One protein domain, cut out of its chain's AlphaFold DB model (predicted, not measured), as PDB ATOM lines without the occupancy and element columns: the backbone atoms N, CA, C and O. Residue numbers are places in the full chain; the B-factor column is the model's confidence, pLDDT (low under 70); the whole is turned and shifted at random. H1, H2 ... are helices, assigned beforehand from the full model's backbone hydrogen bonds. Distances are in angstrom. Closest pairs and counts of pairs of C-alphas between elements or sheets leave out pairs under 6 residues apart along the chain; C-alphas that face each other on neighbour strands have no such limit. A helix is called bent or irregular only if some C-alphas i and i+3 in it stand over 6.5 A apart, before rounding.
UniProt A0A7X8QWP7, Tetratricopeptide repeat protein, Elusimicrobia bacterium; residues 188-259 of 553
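What this domain is: This is residues 188 to 259 of the 553 residues of the protein "Tetratricopeptide repeat protein" of Elusimicrobia bacterium (UniProt A0A7X8QWP7). Picture a hairpin of two side-by-side helices, H3 and H2, with the short H1 crossing H2 on the side away from H3. H4 lies beyond the end of the hairpin where H3 finishes, touching no helix; residues 253 to 259 stick out there. The printed part has 72 residues with four named helices, H1, H2, H3 and H4 in chain order, and no named strand; its class is all helix. It is elongated, spanning 42 by 25 by 18 A, and only just compact, close to loose, with a radius of gyration of the C-alphas of 13.3 A.

How they stand to each other: Start at H3, residues 226 to 240, which touches H2, residues 209 to 221; their closest C-alphas, of Ser 226 and Ala 219, are 5.0 A apart. They form a helical hairpin, opposite ways at a shallow tilt of 20 degrees. H1, residues 191 to 198, touches H2 at a steep tilt of 61 degrees, opposite ways; the closest C-alphas, of Ile 195 and Leu 215, are 6.8 A apart. H1 and H3 are apart, and H4, residues 245 to 255, is apart from H1, H2 and H3. Every O i to N i+4 pair is within hydrogen-bond range in H1 and H4, against 8 of 9 in H2 and 9 of 11 in H3.

Where its parts are: Find C-alpha 226 at (175.176, 141.808, 177.355); from there H3 runs 21.4 A to C-alpha 240. It is irregular: C-alphas 227 and 230 are 7.1 A apart. H2 measures 18.9 A, H4 15.6 A and H1 10.4 A. H1 begins at C-alpha 191, (173.996, 149.694, 161.941), and H4 ends at C-alpha 255, (146.205, 147.440, 167.773).

The domain as a whole: The C-alphas farthest apart, of Arg 223 and Lys 259, are 42.1 A apart. The printed part has no cut and no long link. Look at the B-factor column: mean pLDDT of the printed part is 73.6, and residues 238 to 259 are under 70.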
ATOM      1  N   SER A 188     170.876 149.268 155.063       84.25
ATOM      2  CA  SER A 188     171.668 150.310 154.403       84.25
ATOM      3  C   SER A 188     173.071 150.505 155.012       84.25
ATOM      4  O   SER A 188     173.708 151.533 154.779       84.25
ATOM      5  N   GLY A 189     173.531 149.602 155.886       85.94
ATOM      6  CA  GLY A 189     174.856 149.639 156.519       85.94
ATOM      7  C   GLY A 189     174.987 150.571 157.730       85.94
ATOM      8  O   GLY A 189     175.985 150.506 158.452       85.94
ATOM      9  N   LYS A 190     173.973 151.387 158.049       91.75
ATOM     10  CA  LYS A 190     173.995 152.356 159.164       91.75
ATOM     11  C   LYS A 190     173.634 151.692 160.499       91.75
ATOM     12  O   LYS A 190     172.775 152.151 161.253       91.75
ATOM     13  N   ARG A 191     174.325 150.594 160.821       90.31
ATOM     14  CA  ARG A 191     173.996 149.694 161.941       90.31
ATOM     15  C   ARG A 191     173.903 150.409 163.290       90.31
ATOM     16  O   ARG A 191     172.970 150.154 164.040       90.31
ATOM     17  N   LYS A 192     174.823 151.331 163.601       91.06
ATOM     18  CA  LYS A 192     174.814 152.063 164.885       91.06
ATOM     19  C   LYS A 192     173.529 152.875 165.082       91.06
ATOM     20  O   LYS A 192     172.998 152.904 166.190       91.06
ATOM     21  N   ASP A 193     173.013 153.498 164.027       92.19
ATOM     22  CA  ASP A 193     171.787 154.298 164.109       92.19
ATOM     23  C   ASP A 193     170.537 153.421 164.187       92.19
ATOM     24  O   ASP A 193     169.623 153.729 164.953       92.19
ATOM     25  N   ALA A 194     170.530 152.285 163.485       91.69
ATOM     26  CA  ALA A 194     169.478 151.280 163.622       91.69
ATOM     27  C   ALA A 194     169.378 150.744 165.059       91.69
ATOM     28  O   ALA A 194     168.291 150.702 165.628       91.69
ATOM     29  N   ILE A 195     170.512 150.418 165.691       93.25
ATOM     30  CA  ILE A 195     170.535 149.946 167.082       93.25
ATOM     31  C   ILE A 195     169.989 151.006 168.046       93.25
ATOM     32  O   ILE A 195     169.186 150.673 168.915       93.25
ATOM     33  N   LYS A 196     170.358 152.288 167.886       94.06
ATOM     34  CA  LYS A 196     169.781 153.376 168.699       94.06
ATOM     35  C   LYS A 196     168.257 153.413 168.589       94.06
ATOM     36  O   LYS A 196     167.588 153.718 169.572       94.06
ATOM     37  N   LEU A 197     167.719 153.129 167.403       92.62
ATOM     38  CA  LEU A 197     166.283 153.102 167.167       92.62
ATOM     39  C   LEU A 197     165.630 151.877 167.823       92.62
ATOM     40  O   LEU A 197     164.664 152.032 168.559       92.62
ATOM     41  N   PHE A 198     166.207 150.688 167.654       92.62
ATOM     42  CA  PHE A 198     165.712 149.462 168.285       92.62
ATOM     43  C   PHE A 198     165.720 149.530 169.819       92.62
ATOM     44  O   PHE A 198     164.800 149.038 170.465       92.62
ATOM     45  N   LEU A 199     166.723 150.177 170.420       93.88
ATOM     46  CA  LEU A 199     166.824 150.334 171.875       93.88
ATOM     47  C   LEU A 199     165.754 151.257 172.478       93.88
ATOM     48  O   LEU A 199     165.555 151.219 173.692       93.88
ATOM     49  N   LYS A 200     165.056 152.059 171.662       94.62
ATOM     50  CA  LYS A 200     163.887 152.836 172.106       94.62
ATOM     51  C   LYS A 200     162.630 151.975 172.257       94.62
ATOM     52  O   LYS A 200     161.670 152.434 172.869       94.62
ATOM     53  N   ILE A 201     162.627 150.756 171.714       93.69
ATOM     54  CA  ILE A 201     161.489 149.840 171.771       93.69
ATOM     55  C   ILE A 201     161.609 148.975 173.035       93.69
ATOM     56  O   ILE A 201     162.583 148.217 173.161       93.69
ATOM     57  N   PRO A 202     160.643 149.044 173.972       92.81
ATOM     58  CA  PRO A 202     160.602 148.151 175.125       92.81
ATOM     59  C   PRO A 202     160.623 146.686 174.683       92.81
ATOM     60  O   PRO A 202     159.978 146.333 173.703       92.81
ATOM     61  N   ALA A 203     161.323 145.811 175.413       86.44
ATOM     62  CA  ALA A 203     161.441 144.401 175.025       86.44
ATOM     63  C   ALA A 203     160.071 143.706 174.881       86.44
ATOM     64  O   ALA A 203     159.890 142.922 173.958       86.44
ATOM     65  N   SER A 204     159.091 144.048 175.725       83.38
ATOM     66  CA  SER A 204     157.709 143.546 175.636       83.38
ATOM     67  C   SER A 204     156.963 144.005 174.377       83.38
ATOM     68  O   SER A 204     156.066 143.312 173.906       83.38
ATOM     69  N   GLU A 205     157.340 145.152 173.812       85.81
ATOM     70  CA  GLU A 205     156.723 145.748 172.620       85.81
ATOM     71  C   GLU A 205     157.479 145.411 171.331       85.81
ATOM     72  O   GLU A 205     157.049 145.787 170.241       85.81
ATOM     73  N   GLN A 206     158.596 144.686 171.417       81.75
ATOM     74  CA  GLN A 206     159.237 144.150 170.223       81.75
ATOM     75  C   GLN A 206     158.394 142.998 169.687       81.75
ATOM     76  O   GLN A 206     158.206 141.984 170.362       81.75
ATOM     77  N   LEU A 207     157.866 143.204 168.481       72.06
ATOM     78  CA  LEU A 207     156.996 142.269 167.762       72.06
ATOM     79  C   LEU A 207     157.655 141.687 166.508       72.06
ATOM     80  O   LEU A 207     157.082 140.804 165.878       72.06
ATOM     81  N   ASP A 208     158.847 142.168 166.152       74.31
ATOM     82  CA  ASP A 208     159.592 141.722 164.981       74.31
ATOM     83  C   ASP A 208     160.786 140.833 165.392       74.31
ATOM     84  O   ASP A 208     161.758 141.335 165.978       74.31
ATOM     85  N   PRO A 209     160.754 139.525 165.070       74.62
ATOM     86  CA  PRO A 209     161.861 138.604 165.317       74.62
ATOM     87  C   PRO A 209     163.190 139.057 164.698       74.62
ATOM     88  O   PRO A 209     164.254 138.822 165.279       74.62
ATOM     89  N   VAL A 210     163.148 139.734 163.543       79.44
ATOM     90  CA  VAL A 210     164.353 140.210 162.847       79.44
ATOM     91  C   VAL A 210     165.043 141.300 163.667       79.44
ATOM     92  O   VAL A 210     166.249 141.215 163.917       79.44
ATOM     93  N   THR A 211     164.280 142.278 164.161       81.19
ATOM     94  CA  THR A 211     164.763 143.319 165.080       81.19
ATOM     95  C   THR A 211     165.408 142.707 166.327       81.19
ATOM     96  O   THR A 211     166.528 143.081 166.686       81.19
ATOM     97  N   LEU A 212     164.744 141.735 166.967       80.38
ATOM     98  CA  LEU A 212     165.262 141.061 168.165       80.38
ATOM     99  C   LEU A 212     166.573 140.326 167.889       80.38
ATOM    100  O   LEU A 212     167.511 140.434 168.674       80.38
ATOM    101  N   THR A 213     166.664 139.630 166.758       79.62
ATOM    102  CA  THR A 213     167.878 138.908 166.352       79.62
ATOM    103  C   THR A 213     169.050 139.873 166.181       79.62
ATOM    104  O   THR A 213     170.115 139.680 166.767       79.62
ATOM    105  N   ARG A 214     168.822 140.987 165.474       84.44
ATOM    106  CA  ARG A 214     169.828 142.043 165.271       84.44
ATOM    107  C   ARG A 214     170.272 142.682 166.587       84.44
ATOM    108  O   ARG A 214     171.457 142.973 166.759       84.44
ATOM    109  N   LEU A 215     169.341 142.893 167.518       86.00
ATOM    110  CA  LEU A 215     169.649 143.398 168.855       86.00
ATOM    111  C   LEU A 215     170.446 142.399 169.690       86.00
ATOM    112  O   LEU A 215     171.381 142.818 170.365       86.00
ATOM    113  N   ILE A 216     170.108 141.109 169.650       84.19
ATOM    114  CA  ILE A 216     170.837 140.049 170.360       84.19
ATOM    115  C   ILE A 216     172.280 139.984 169.862       84.19
ATOM    116  O   ILE A 216     173.209 139.998 170.672       84.19
ATOM    117  N   ASP A 217     172.479 139.980 168.544       84.31
ATOM    118  CA  ASP A 217     173.810 139.925 167.939       84.31
ATOM    119  C   ASP A 217     174.672 141.129 168.325       84.31
ATOM    120  O   ASP A 217     175.862 140.981 168.621       84.31
ATOM    121  N   PHE A 218     174.074 142.322 168.373       88.19
ATOM    122  CA  PHE A 218     174.755 143.515 168.863       88.19
ATOM    123  C   PHE A 218     175.046 143.429 170.368       88.19
ATOM    124  O   PHE A 218     176.178 143.646 170.800       88.19
ATOM    125  N   ALA A 219     174.044 143.069 171.169       90.00
ATOM    126  CA  ALA A 219     174.124 143.036 172.624       90.00
ATOM    127  C   ALA A 219     175.132 142.002 173.148       90.00
ATOM    128  O   ALA A 219     175.742 142.233 174.185       90.00
ATOM    129  N   ARG A 220     175.368 140.900 172.425       90.56
ATOM    130  CA  ARG A 220     176.411 139.912 172.765       90.56
ATOM    131  C   ARG A 220     177.828 140.480 172.700       90.56
ATOM    132  O   ARG A 220     178.704 140.000 173.410       90.56
ATOM    133  N   ARG A 221     178.056 141.476 171.841       88.25
ATOM    134  CA  ARG A 221     179.368 142.111 171.633       88.25
ATOM    135  C   ARG A 221     179.531 143.388 172.455       88.25
ATOM    136  O   ARG A 221     180.652 143.828 172.689       88.25
ATOM    137  N   ASP A 222     178.424 143.984 172.887       92.00
ATOM    138  CA  ASP A 222     178.417 145.208 173.676       92.00
ATOM    139  C   ASP A 222     178.451 144.915 175.184       92.00
ATOM    140  O   ASP A 222     177.565 144.268 175.749       92.00
ATOM    141  N   ARG A 223     179.471 145.445 175.872       90.56
ATOM    142  CA  ARG A 223     179.695 145.198 177.307       90.56
ATOM    143  C   ARG A 223     178.514 145.637 178.179       90.56
ATOM    144  O   ARG A 223     178.263 145.003 179.202       90.56
ATOM    145  N   LYS A 224     177.795 146.702 177.802       90.19
ATOM    146  CA  LYS A 224     176.684 147.260 178.591       90.19
ATOM    147  C   LYS A 224     175.377 146.506 178.343       90.19
ATOM    148  O   LYS A 224     174.590 146.335 179.271       90.19
ATOM    149  N   LEU A 225     175.138 146.060 177.112       89.19
ATOM    150  CA  LEU A 225     173.889 145.405 176.712       89.19
ATOM    151  C   LEU A 225     173.901 143.882 176.865       89.19
ATOM    152  O   LEU A 225     172.826 143.287 176.811       89.19
ATOM    153  N   SER A 226     175.052 143.258 177.123       89.19
ATOM    154  CA  SER A 226     175.176 141.808 177.355       89.19
ATOM    155  C   SER A 226     174.156 141.263 178.367       89.19
ATOM    156  O   SER A 226     173.535 140.227 178.134       89.19
ATOM    157  N   LYS A 227     173.874 142.021 179.438       91.62
ATOM    158  CA  LYS A 227     172.871 141.679 180.464       91.62
ATOM    159  C   LYS A 227     171.426 141.627 179.942       91.62
ATOM    160  O   LYS A 227     170.585 140.993 180.569       91.62
ATOM    161  N   LYS A 228     171.114 142.279 178.814       89.56
ATOM    162  CA  LYS A 228     169.773 142.285 178.196       89.56
ATOM    163  C   LYS A 228     169.540 141.122 177.228       89.56
ATOM    164  O   LYS A 228     168.393 140.873 176.866       89.56
ATOM    165  N   VAL A 229     170.588 140.392 176.831       84.88
ATOM    166  CA  VAL A 229     170.483 139.256 175.894       84.88
ATOM    167  C   VAL A 229     169.435 138.220 176.336       84.88
ATOM    168  O   VAL A 229     168.599 137.873 175.502       84.88
ATOM    169  N   PRO A 230     169.375 137.774 177.611       86.69
ATOM    170  CA  PRO A 230     168.370 136.795 178.036       86.69
ATOM    171  C   PRO A 230     166.928 137.286 177.861       86.69
ATOM    172  O   PRO A 230     166.056 136.498 177.496       86.69
ATOM    173  N   VAL A 231     166.686 138.586 178.071       90.31
ATOM    174  CA  VAL A 231     165.364 139.217 177.917       90.31
ATOM    175  C   VAL A 231     164.937 139.209 176.450       90.31
ATOM    176  O   VAL A 231     163.820 138.806 176.131       90.31
ATOM    177  N   TYR A 232     165.833 139.601 175.542       83.88
ATOM    178  CA  TYR A 232     165.543 139.582 174.107       83.88
ATOM    179  C   TYR A 232     165.355 138.159 173.575       83.88
ATOM    180  O   TYR A 232     164.452 137.917 172.780       83.88
ATOM    181  N   GLU A 233     166.156 137.198 174.036       79.81
ATOM    182  CA  GLU A 233     166.004 135.795 173.644       79.81
ATOM    183  C   GLU A 233     164.700 135.179 174.172       79.81
ATOM    184  O   GLU A 233     164.100 134.360 173.481       79.81
ATOM    185  N   ALA A 234     164.249 135.556 175.373       79.62
ATOM    186  CA  ALA A 234     162.948 135.139 175.894       79.62
ATOM    187  C   ALA A 234     161.807 135.676 175.026       79.62
ATOM    188  O   ALA A 234     160.974 134.893 174.572       79.62
ATOM    189  N   ARG A 235     161.841 136.974 174.695       82.75
ATOM    190  CA  ARG A 235     160.845 137.571 173.802       82.75
ATOM    191  C   ARG A 235     160.850 136.932 172.417       82.75
ATOM    192  O   ARG A 235     159.795 136.641 171.865       82.75
ATOM    193  N   LEU A 236     162.033 136.692 171.852       75.50
ATOM    194  CA  LEU A 236     162.161 136.032 170.556       75.50
ATOM    195  C   LEU A 236     161.549 134.629 170.594       75.50
ATOM    196  O   LEU A 236     160.829 134.272 169.669       75.50
ATOM    197  N   ARG A 237     161.769 133.859 171.670       71.19
ATOM    198  CA  ARG A 237     161.118 132.553 171.851       71.19
ATOM    199  C   ARG A 237     159.596 132.683 171.839       71.19
ATOM    200  O   ARG A 237     158.976 132.003 171.039       71.19
ATOM    201  N   GLU A 238     159.010 133.589 172.620       68.75
ATOM    202  CA  GLU A 238     157.551 133.824 172.628       68.75
ATOM    203  C   GLU A 238     156.979 134.162 171.244       68.75
ATOM    204  O   GLU A 238     155.894 133.711 170.877       68.75
ATOM    205  N   LEU A 239     157.702 134.969 170.463       61.53
ATOM    206  CA  LEU A 239     157.272 135.310 169.113       61.53
ATOM    207  C   LEU A 239     157.436 134.117 168.173       61.53
ATOM    208  O   LEU A 239     156.492 133.751 167.498       61.53
ATOM    209  N   THR A 240     158.594 133.463 168.135       53.03
ATOM    210  CA  THR A 240     158.860 132.342 167.205       53.03
ATOM    211  C   THR A 240     157.961 131.126 167.416       53.03
ATOM    212  O   THR A 240     157.801 130.320 166.506       53.03
ATOM    213  N   THR A 241     157.323 131.003 168.575       42.97
ATOM    214  CA  THR A 241     156.333 129.957 168.853       42.97
ATOM    215  C   THR A 241     154.932 130.322 168.357       42.97
ATOM    216  O   THR A 241     154.048 129.471 168.331       42.97
ATOM    217  N   THR A 242     154.739 131.569 167.916       40.09
ATOM    218  CA  THR A 242     153.476 132.150 167.441       40.09
ATOM    219  C   THR A 242     153.588 132.868 166.082       40.09
ATOM    220  O   THR A 242     152.580 133.359 165.571       40.09
ATOM    221  N   TYR A 243     154.772 132.960 165.463       36.53
ATOM    222  CA  TYR A 243     155.022 133.886 164.351       36.53
ATOM    223  C   TYR A 243     154.808 133.266 162.963       36.53
ATOM    224  O   TYR A 243     155.607 132.476 162.473       36.53
ATOM    225  N   ASP A 244     153.752 133.743 162.309       43.53
ATOM    226  CA  ASP A 244     153.555 133.800 160.857       43.53
ATOM    227  C   ASP A 244     153.514 135.305 160.507       43.53
ATOM    228  O   ASP A 244     153.021 136.104 161.313       43.53
ATOM    229  N   ILE A 245     153.983 135.731 159.330       39.97
ATOM    230  CA  ILE A 245     153.817 137.119 158.855       39.97
ATOM    231  C   ILE A 245     152.339 137.551 158.905       39.97
ATOM    232  O   ILE A 245     152.028 138.705 159.199       39.97
ATOM    233  N   LYS A 246     151.416 136.593 158.739       39.62
ATOM    234  CA  LYS A 246     149.975 136.790 158.945       39.62
ATOM    235  C   LYS A 246     149.620 137.133 160.392       39.62
ATOM    236  O   LYS A 246     148.754 137.972 160.620       39.62
ATOM    237  N   ASN A 247     150.287 136.534 161.379       44.06
ATOM    238  CA  ASN A 247     150.080 136.854 162.793       44.06
ATOM    239  C   ASN A 247     150.635 138.236 163.151       44.06
ATOM    240  O   ASN A 247     149.982 138.948 163.909       44.06
ATOM    241  N   PHE A 248     151.766 138.650 162.571       43.72
ATOM    242  CA  PHE A 248     152.280 140.014 162.728       43.72
ATOM    243  C   PHE A 248     151.271 141.050 162.221       43.72
ATOM    244  O   PHE A 248     150.886 141.953 162.962       43.72
ATOM    245  N   ILE A 249     150.757 140.869 161.000       44.62
ATOM    246  CA  ILE A 249     149.785 141.801 160.414       44.62
ATOM    247  C   ILE A 249     148.449 141.764 161.170       44.62
ATOM    248  O   ILE A 249     147.876 142.812 161.449       44.62
ATOM    249  N   ARG A 250     148.001 140.591 161.630       46.66
ATOM    250  CA  ARG A 250     146.822 140.473 162.503       46.66
ATOM    251  C   ARG A 250     146.983 141.248 163.816       46.66
ATOM    252  O   ARG A 250     146.027 141.860 164.283       46.66
ATOM    253  N   VAL A 251     148.165 141.219 164.437       47.06
ATOM    254  CA  VAL A 251     148.443 141.984 165.667       47.06
ATOM    255  C   VAL A 251     148.427 143.490 165.387       47.06
ATOM    256  O   VAL A 251     147.871 144.244 166.188       47.06
ATOM    257  N   LEU A 252     148.945 143.923 164.231       45.94
ATOM    258  CA  LEU A 252     148.837 145.315 163.779       45.94
ATOM    259  C   LEU A 252     147.371 145.742 163.627       45.94
ATOM    260  O   LEU A 252     146.978 146.780 164.150       45.94
ATOM    261  N   GLU A 253     146.537 144.919 162.988       45.00
ATOM    262  CA  GLU A 253     145.103 145.190 162.808       45.00
ATOM    263  C   GLU A 253     144.334 145.268 164.139       45.00
ATOM    264  O   GLU A 253     143.428 146.091 164.292       45.00
ATOM    265  N   GLN A 254     144.702 144.443 165.127       52.12
ATOM    266  CA  GLN A 254     144.106 144.478 166.468       52.12
ATOM    267  C   GLN A 254     144.475 145.756 167.230       52.12
ATOM    268  O   GLN A 254     143.607 146.375 167.849       52.12
ATOM    269  N   LYS A 255     145.742 146.185 167.160       47.50
ATOM    270  CA  LYS A 255     146.205 147.440 167.773       47.50
ATOM    271  C   LYS A 255     145.699 148.689 167.030       47.50
ATOM    272  O   LYS A 255     145.608 149.752 167.641       47.50
ATOM    273  N   ALA A 256     145.325 148.574 165.754       41.62
ATOM    274  CA  ALA A 256     144.791 149.663 164.928       41.62
ATOM    275  C   ALA A 256     143.325 150.052 165.207       41.62
ATOM    276  O   ALA A 256     142.817 150.979 164.583       41.62
ATOM    277  N   GLY A 257     142.640 149.391 166.152       37.22
ATOM    278  CA  GLY A 257     141.310 149.813 166.614       37.22
ATOM    279  C   GLY A 257     140.132 148.927 166.200       37.22
ATOM    280  O   GLY A 257     138.985 149.312 166.425       37.22
ATOM    281  N   ARG A 258     140.352 147.708 165.688       35.53
ATOM    282  CA  ARG A 258     139.303 146.674 165.740       35.53
ATOM    283  C   ARG A 258     139.391 145.967 167.089       35.53
ATOM    284  O   ARG A 258     140.193 145.051 167.233       35.53
ATOM    285  N   LYS A 259     138.560 146.353 168.070       24.02
ATOM    286  CA  LYS A 259     138.324 145.529 169.275       24.02
ATOM    287  C   LYS A 259     137.944 144.109 168.820       24.02
ATOM    288  O   LYS A 259     136.857 143.951 168.259       24.02
TER     289      LYS A 259